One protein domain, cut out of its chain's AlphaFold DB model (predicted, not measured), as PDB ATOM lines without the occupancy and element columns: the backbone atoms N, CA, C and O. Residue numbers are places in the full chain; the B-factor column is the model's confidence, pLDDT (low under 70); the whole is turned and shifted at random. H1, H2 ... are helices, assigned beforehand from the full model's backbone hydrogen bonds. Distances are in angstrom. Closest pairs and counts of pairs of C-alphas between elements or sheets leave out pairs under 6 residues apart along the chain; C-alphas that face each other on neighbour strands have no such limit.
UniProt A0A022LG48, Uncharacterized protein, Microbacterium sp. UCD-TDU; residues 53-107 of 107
ATOM      1  N   VAL A  53     -14.302  -0.111   6.070       95.00
ATOM      2  CA  VAL A  53     -13.162   0.702   6.507       95.00
ATOM      3  C   VAL A  53     -13.163   2.042   5.780       95.00
ATOM      4  O   VAL A  53     -13.142   3.068   6.447       95.00
ATOM      5  N   ASP A  54     -13.308   2.040   4.453       93.00
ATOM      6  CA  ASP A  54     -13.352   3.272   3.653       93.00
ATOM      7  C   ASP A  54     -14.510   4.183   4.083       93.00
ATOM      8  O   ASP A  54     -14.337   5.386   4.244       93.00
ATOM      9  N   ARG A  55     -15.696   3.612   4.334       94.62
ATOM     10  CA  ARG A  55     -16.873   4.371   4.795       94.62
ATOM     11  C   ARG A  55     -16.664   5.003   6.169       94.62
ATOM     12  O   ARG A  55     -17.163   6.099   6.411       94.62
ATOM     13  N   ILE A  56     -15.991   4.298   7.080       95.50
ATOM     14  CA  ILE A  56     -15.638   4.839   8.398       95.50
ATOM     15  C   ILE A  56     -14.619   5.958   8.228       95.50
ATOM     16  O   ILE A  56     -14.832   7.029   8.785       95.50
ATOM     17  N   GLN A  57     -13.568   5.725   7.440       94.81
ATOM     18  CA  GLN A  57     -12.514   6.702   7.198       94.81
ATOM     19  C   GLN A  57     -13.093   7.990   6.611       94.81
ATOM     20  O   GLN A  57     -12.976   9.027   7.245       94.81
ATOM     21  N   SER A  58     -13.855   7.914   5.515       93.06
ATOM     22  CA  SER A  58     -14.489   9.097   4.914       93.06
ATOM     23  C   SER A  58     -15.423   9.839   5.870       93.06
ATOM     24  O   SER A  58     -15.569  11.052   5.773       93.06
ATOM     25  N   HIS A  59     -16.089   9.132   6.788       94.75
ATOM     26  CA  HIS A  59     -16.914   9.800   7.789       94.75
ATOM     27  C   HIS A  59     -16.076  10.523   8.845       94.75
ATOM     28  O   HIS A  59     -16.440  11.627   9.235       94.75
ATOM     29  N   VAL A  60     -15.002   9.895   9.325       95.25
ATOM     30  CA  VAL A  60     -14.084  10.515  10.287       95.25
ATOM     31  C   VAL A  60     -13.402  11.721   9.654       95.25
ATOM     32  O   VAL A  60     -13.404  12.777  10.274       95.25
ATOM     33  N   ASP A  61     -12.909  11.587   8.423       93.25
ATOM     34  CA  ASP A  61     -12.284  12.677   7.673       93.25
ATOM     35  C   ASP A  61     -13.246  13.860   7.545       93.25
ATOM     36  O   ASP A  61     -12.891  14.961   7.939       93.25
ATOM     37  N   GLY A  62     -14.500  13.620   7.141       92.62
ATOM     38  CA  GLY A  62     -15.504  14.685   7.067       92.62
ATOM     39  C   GLY A  62     -15.769  15.370   8.412       92.62
ATOM     40  O   GLY A  62     -15.864  16.586   8.470       92.62
ATOM     41  N   VAL A  63     -15.823  14.619   9.519       95.75
ATOM     42  CA  VAL A  63     -15.994  15.212  10.861       95.75
ATOM     43  C   VAL A  63     -14.790  16.070  11.260       95.75
ATOM     44  O   VAL A  63     -14.960  17.097  11.914       95.75
ATOM     45  N   VAL A  64     -13.576  15.646  10.906       92.75
ATOM     46  CA  VAL A  64     -12.351  16.401  11.197       92.75
ATOM     47  C   VAL A  64     -12.272  17.655  10.327       92.75
ATOM     48  O   VAL A  64     -12.005  18.729  10.858       92.75
ATOM     49  N   GLU A  65     -12.546  17.539   9.028       91.25
ATOM     50  CA  GLU A  65     -12.582  18.663   8.087       91.25
ATOM     51  C   GLU A  65     -13.625  19.709   8.503       91.25
ATOM     52  O   GLU A  65     -13.300  20.895   8.551       91.25
ATOM     53  N   ASP A  66     -14.831  19.281   8.892       92.69
ATOM     54  CA  ASP A  66     -15.879  20.173   9.404       92.69
ATOM     55  C   ASP A  66     -15.395  20.929  10.654       92.69
ATOM     56  O   ASP A  66     -15.520  22.149  10.735       92.69
ATOM     57  N   ALA A  67     -14.773  20.228  11.611       93.50
ATOM     58  CA  ALA A  67     -14.261  20.844  12.835       93.50
ATOM     59  C   ALA A  67     -13.114  21.836  12.574       93.50
ATOM     60  O   ALA A  67     -13.036  22.880  13.225       93.50
ATOM     61  N   ILE A  68     -12.221  21.525  11.628       91.81
ATOM     62  CA  ILE A  68     -11.165  22.448  11.198       91.81
ATOM     63  C   ILE A  68     -11.794  23.680  10.543       91.81
ATOM     64  O   ILE A  68     -11.441  24.802  10.904       91.81
ATOM     65  N   SER A  69     -12.757  23.490   9.638       91.19
ATOM     66  CA  SER A  69     -13.451  24.590   8.962       91.19
ATOM     67  C   SER A  69     -14.150  25.522   9.953       91.19
ATOM     68  O   SER A  69     -13.981  26.735   9.859       91.19
ATOM     69  N   GLU A  70     -14.884  24.979  10.928       94.50
ATOM     70  CA  GLU A  70     -15.559  25.769  11.968       94.50
ATOM     71  C   GLU A  70     -14.565  26.611  12.783       94.50
ATOM     72  O   GLU A  70     -14.784  27.802  13.011       94.50
ATOM     73  N   ALA A  71     -13.433  26.025  13.180       93.56
ATOM     74  CA  ALA A  71     -12.405  26.747  13.924       93.56
ATOM     75  C   ALA A  71     -11.754  27.872  13.096       93.56
ATOM     76  O   ALA A  71     -11.459  28.943  13.629       93.56
ATOM     77  N   LEU A  72     -11.534  27.654  11.796       93.44
ATOM     78  CA  LEU A  72     -10.991  28.679  10.898       93.44
ATOM     79  C   LEU A  72     -12.007  29.806  10.656       93.44
ATOM     80  O   LEU A  72     -11.622  30.976  10.620       93.44
ATOM     81  N   ASP A  73     -13.301  29.490  10.572       95.25
ATOM     82  CA  ASP A  73     -14.368  30.492  10.488       95.25
ATOM     83  C   ASP A  73     -14.428  31.372  11.749       95.25
ATOM     84  O   ASP A  73     -14.567  32.596  11.651       95.25
ATOM     85  N   ASP A  74     -14.252  30.789  12.937       95.06
ATOM     86  CA  ASP A  74     -14.156  31.545  14.189       95.06
ATOM     87  C   ASP A  74     -12.954  32.502  14.194       95.06
ATOM     88  O   ASP A  74     -13.091  33.680  14.535       95.06
ATOM     89  N   LEU A  75     -11.788  32.042  13.738       94.00
ATOM     90  CA  LEU A  75     -10.596  32.882  13.585       94.00
ATOM     91  C   LEU A  75     -10.823  34.027  12.588       94.00
ATOM     92  O   LEU A  75     -10.464  35.178  12.849       94.00
ATOM     93  N   ARG A  76     -11.495  33.751  11.468       93.44
ATOM     94  CA  ARG A  76     -11.877  34.771  10.488       93.44
ATOM     95  C   ARG A  76     -12.834  35.806  11.075       93.44
ATOM     96  O   ARG A  76     -12.719  36.991  10.759       93.44
ATOM     97  N   ASN A  77     -13.755  35.390  11.941       95.31
ATOM     98  CA  ASN A  77     -14.645  36.308  12.647       95.31
ATOM     99  C   ASN A  77     -13.865  37.260  13.565       95.31
ATOM    100  O   ASN A  77     -14.203  38.442  13.634       95.31
ATOM    101  N   GLU A  78     -12.800  36.793  14.221       96.56
ATOM    102  CA  GLU A  78     -11.924  37.645  15.036       96.56
ATOM    103  C   GLU A  78     -11.157  38.676  14.189       96.56
ATOM    104  O   GLU A  78     -11.056  39.843  14.587       96.56
ATOM    105  N   VAL A  79     -10.732  38.301  12.974       95.06
ATOM    106  CA  VAL A  79     -10.190  39.254  11.986       95.06
ATOM    107  C   VAL A  79     -11.252  40.261  11.546       95.06
ATOM    108  O   VAL A  79     -11.006  41.466  11.532       95.06
ATOM    109  N   GLY A  80     -12.463  39.795  11.226       93.19
ATOM    110  CA  GLY A  80     -13.579  40.651  10.812       93.19
ATOM    111  C   GLY A  80     -14.013  41.652  11.890       93.19
ATOM    112  O   GLY A  80     -14.480  42.745  11.569       93.19
ATOM    113  N   ARG A  81     -13.818  41.309  13.168       96.12
ATOM    114  CA  ARG A  81     -14.035  42.187  14.331       96.12
ATOM    115  C   ARG A  81     -12.866  43.138  14.610       96.12
ATOM    116  O   ARG A  81     -12.987  43.967  15.506       96.12
ATOM    117  N   ALA A  82     -11.772  43.039  13.851       94.81
ATOM    118  CA  ALA A  82     -10.524  43.772  14.053       94.81
ATOM    119  C   ALA A  82      -9.881  43.545  15.439       94.81
ATOM    120  O   ALA A  82      -9.190  44.427  15.949       94.81
ATOM    121  N   ASN A  83     -10.100  42.371  16.044       95.69
ATOM    122  CA  ASN A  83      -9.455  41.985  17.305       95.69
ATOM    123  C   ASN A  83      -8.010  41.516  17.084       95.69
ATOM    124  O   ASN A  83      -7.157  41.724  17.944       95.69
ATOM    125  N   VAL A  84      -7.757  40.892  15.934       96.00
ATOM    126  CA  VAL A  84      -6.457  40.395  15.469       96.00
ATOM    127  C   VAL A  84      -6.369  40.552  13.951       96.00
ATOM    128  O   VAL A  84      -7.384  40.682  13.267       96.00
ATOM    129  N   THR A  85      -5.161  40.549  13.408       94.62
ATOM    130  CA  THR A  85      -4.906  40.588  11.964       94.62
ATOM    131  C   THR A  85      -4.733  39.188  11.379       94.62
ATOM    132  O   THR A  85      -4.451  38.223  12.088       94.62
ATOM    133  N   TRP A  86      -4.874  39.080  10.055       92.94
ATOM    134  CA  TRP A  86      -4.630  37.831   9.329       92.94
ATOM    135  C   TRP A  86      -3.211  37.286   9.563       92.94
ATOM    136  O   TRP A  86      -3.043  36.091   9.803       92.94
ATOM    137  N   ASP A  87      -2.214  38.177   9.566       93.19
ATOM    138  CA  ASP A  87      -0.802  37.838   9.770       93.19
ATOM    139  C   ASP A  87      -0.520  37.367  11.205       93.19
ATOM    140  O   ASP A  87       0.245  36.427  11.403       93.19
ATOM    141  N   GLU A  88      -1.159  37.972  12.214       93.88
ATOM    142  CA  GLU A  88      -1.039  37.530  13.613       93.88
ATOM    143  C   GLU A  88      -1.612  36.124  13.816       93.88
ATOM    144  O   GLU A  88      -1.020  35.324  14.540       93.88
ATOM    145  N   ILE A  89      -2.732  35.802  13.155       92.38
ATOM    146  CA  ILE A  89      -3.293  34.446  13.178       92.38
ATOM    147  C   ILE A  89      -2.370  33.473  12.448       92.38
ATOM    148  O   ILE A  89      -2.053  32.421  12.997       92.38
ATOM    149  N   HIS A  90      -1.896  33.824  11.252       91.38
ATOM    150  CA  HIS A  90      -0.977  32.983  10.488       91.38
ATOM    151  C   HIS A  90       0.300  32.658  11.288       91.38
ATOM    152  O   HIS A  90       0.671  31.492  11.434       91.38
ATOM    153  N   GLU A  91       0.920  33.665  11.908       91.69
ATOM    154  CA  GLU A  91       2.106  33.491  12.757       91.69
ATOM    155  C   GLU A  91       1.810  32.661  14.021       91.69
ATOM    156  O   GLU A  91       2.670  31.907  14.486       91.69
ATOM    157  N   ALA A  92       0.601  32.757  14.582       92.25
ATOM    158  CA  ALA A  92       0.187  31.943  15.725       92.25
ATOM    159  C   ALA A  92      -0.077  30.475  15.339       92.25
ATOM    160  O   ALA A  92       0.253  29.567  16.108       92.25
ATOM    161  N   LEU A  93      -0.620  30.231  14.142       92.06
ATOM    162  CA  LEU A  93      -0.945  28.898  13.631       92.06
ATOM    163  C   LEU A  93       0.278  28.084  13.199       92.06
ATOM    164  O   LEU A  93       0.149  26.878  13.021       92.06
ATOM    165  N   LYS A  94       1.481  28.665  13.115       87.31
ATOM    166  CA  LYS A  94       2.706  27.947  12.701       87.31
ATOM    167  C   LYS A  94       3.035  26.687  13.519       87.31
ATOM    168  O   LYS A  94       3.786  25.829  13.064       87.31
ATOM    169  N   TRP A  95       2.507  26.578  14.740       86.00
ATOM    170  CA  TRP A  95       2.668  25.405  15.611       86.00
ATOM    171  C   TRP A  95       1.577  24.338  15.414       86.00
ATOM    172  O   TRP A  95       1.664  23.256  15.991       86.00
ATOM    173  N   HIS A  96       0.573  24.639  14.594       86.50
ATOM    174  CA  HIS A  96      -0.593  23.825  14.271       86.50
ATOM    175  C   HIS A  96      -0.680  23.661  12.747       86.50
ATOM    176  O   HIS A  96      -1.539  24.254  12.102       86.50
ATOM    177  N   SER A  97       0.231  22.870  12.165       84.25
ATOM    178  CA  SER A  97       0.425  22.784  10.706       84.25
ATOM    179  C   SER A  97      -0.853  22.476   9.921       84.25
ATOM    180  O   SER A  97      -1.080  23.078   8.883       84.25
ATOM    181  N   GLU A  98      -1.722  21.605  10.441       81.06
ATOM    182  CA  GLU A  98      -2.998  21.261   9.792       81.06
ATOM    183  C   GLU A  98      -3.933  22.472   9.659       81.06
ATOM    184  O   GLU A  98      -4.624  22.619   8.658       81.06
ATOM    185  N   PHE A  99      -3.920  23.381  10.634       83.88
ATOM    186  CA  PHE A  99      -4.697  24.619  10.583       83.88
ATOM    187  C   PHE A  99      -3.982  25.705   9.781       83.88
ATOM    188  O   PHE A  99      -4.644  26.489   9.111       83.88
ATOM    189  N   ALA A 100      -2.648  25.762   9.837       85.31
ATOM    190  CA  ALA A 100      -1.860  26.718   9.063       85.31
ATOM    191  C   ALA A 100      -2.037  26.502   7.553       85.31
ATOM    192  O   ALA A 100      -2.342  27.455   6.837       85.31
ATOM    193  N   ASP A 101      -1.932  25.251   7.097       85.69
ATOM    194  CA  ASP A 101      -2.098  24.888   5.687       85.69
ATOM    195  C   ASP A 101      -3.512  25.230   5.185       85.69
ATOM    196  O   ASP A 101      -3.683  25.728   4.071       85.69
ATOM    197  N   GLU A 102      -4.544  24.987   5.999       85.88
ATOM    198  CA  GLU A 102      -5.928  25.325   5.644       85.88
ATOM    199  C   GLU A 102      -6.229  26.827   5.740       85.88
ATOM    200  O   GLU A 102      -7.048  27.338   4.975       85.88
ATOM    201  N   TRP A 103      -5.560  27.563   6.628       87.50
ATOM    202  CA  TRP A 103      -5.660  29.020   6.713       87.50
ATOM    203  C   TRP A 103      -5.047  29.699   5.483       87.50
ATOM    204  O   TRP A 103      -5.660  30.591   4.902       87.50
ATOM    205  N   GLU A 104      -3.877  29.247   5.021       86.00
ATOM    206  CA  GLU A 104      -3.221  29.777   3.814       86.00
ATOM    207  C   GLU A 104      -4.070  29.616   2.547       86.00
ATOM    208  O   GLU A 104      -4.071  30.486   1.679       86.00
ATOM    209  N   LYS A 105      -4.844  28.532   2.432       86.06
ATOM    210  CA  LYS A 105      -5.739  28.316   1.280       86.06
ATOM    211  C   LYS A 105      -6.882  29.334   1.198       86.06
ATOM    212  O   LYS A 105      -7.539  29.411   0.159       86.06
ATOM    213  N   GLN A 106      -7.150  30.068   2.279       75.69
ATOM    214  CA  GLN A 106      -8.273  31.000   2.392       75.69
ATOM    215  C   GLN A 106      -7.897  32.472   2.175       75.69
ATOM    216  O   GLN A 106      -8.808  33.302   2.093       75.69
ATOM    217  N   SER A 107      -6.600  32.801   2.101       63.19
ATOM    218  CA  SER A 107      -6.101  34.160   1.820       63.19
ATOM    219  C   SER A 107      -6.227  34.527   0.343       63.19
ATOM    220  O   SER A 107      -6.672  35.659   0.051       63.19
TER     221      SER A 107
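AT A GLANCE: This is residues 53 to 107 of the 107 residues of an uncharacterized protein of Microbacterium sp. UCD-TDU (UniProt A0A022LG48). One long helix, H1, makes the length of the model, and the chain turns at its end and folds back as a small hairpin of two short helices, H2 and H3, over the later half of H1. The first part of H1, residues 53 to 64, sticks out free. The printed part has 55 residues with three named helices, H1, H2 and H3 in chain order, and no named strand; the class is all helix. It is loose, with a radius of gyration of the C-alphas of 13.1 A, and spans 43 by 20 by 16 A.

HOW THE PARTS SIT: H1, residues 53 to 80, only just touches H2, residues 86 to 93, with 3 pairs of C-alphas within 8 A, through its residues 75 to 79 alone; the closest C-alphas are those of Val 79 and Trp 86, 6.3 A apart. They run opposite ways at a steep tilt of 46 degrees. With residues 68 to 72 alone, H1 only just touches H3, residues 97 to 104, also with 3 pairs; the closest C-alphas, of Leu 72 and Trp 103, are 6.8 A apart, and the tilt is steep, 56 degrees. H2 and H3 touch as a helical hairpin, at a shallow tilt of 11 degrees, opposite ways, with the C-alphas of Leu 93 and Ala 100 closest at 5.1 A. In H1 and H2 every O i to N i+4 pair is within hydrogen-bond range; in H3, 3 of 4 are.

IN THESE COORDINATES: H1 measures 40.2 A, from C-alpha 53 at (-13.162, 0.702, 6.507) to C-alpha 80 at (-13.579, 40.651, 10.812). H2 measures 10.6 A and H3 10.5 A, ending at C-alpha 104 at (-3.221, 29.777, 3.814).

THE WHOLE: The C-alphas of Val 53 and Ala 82 are the two farthest apart, 43.8 A. The printed part has no cut, and both links are tight. Mean pLDDT of the printed part is 91.1; residue 107, the chain's last, is under 70.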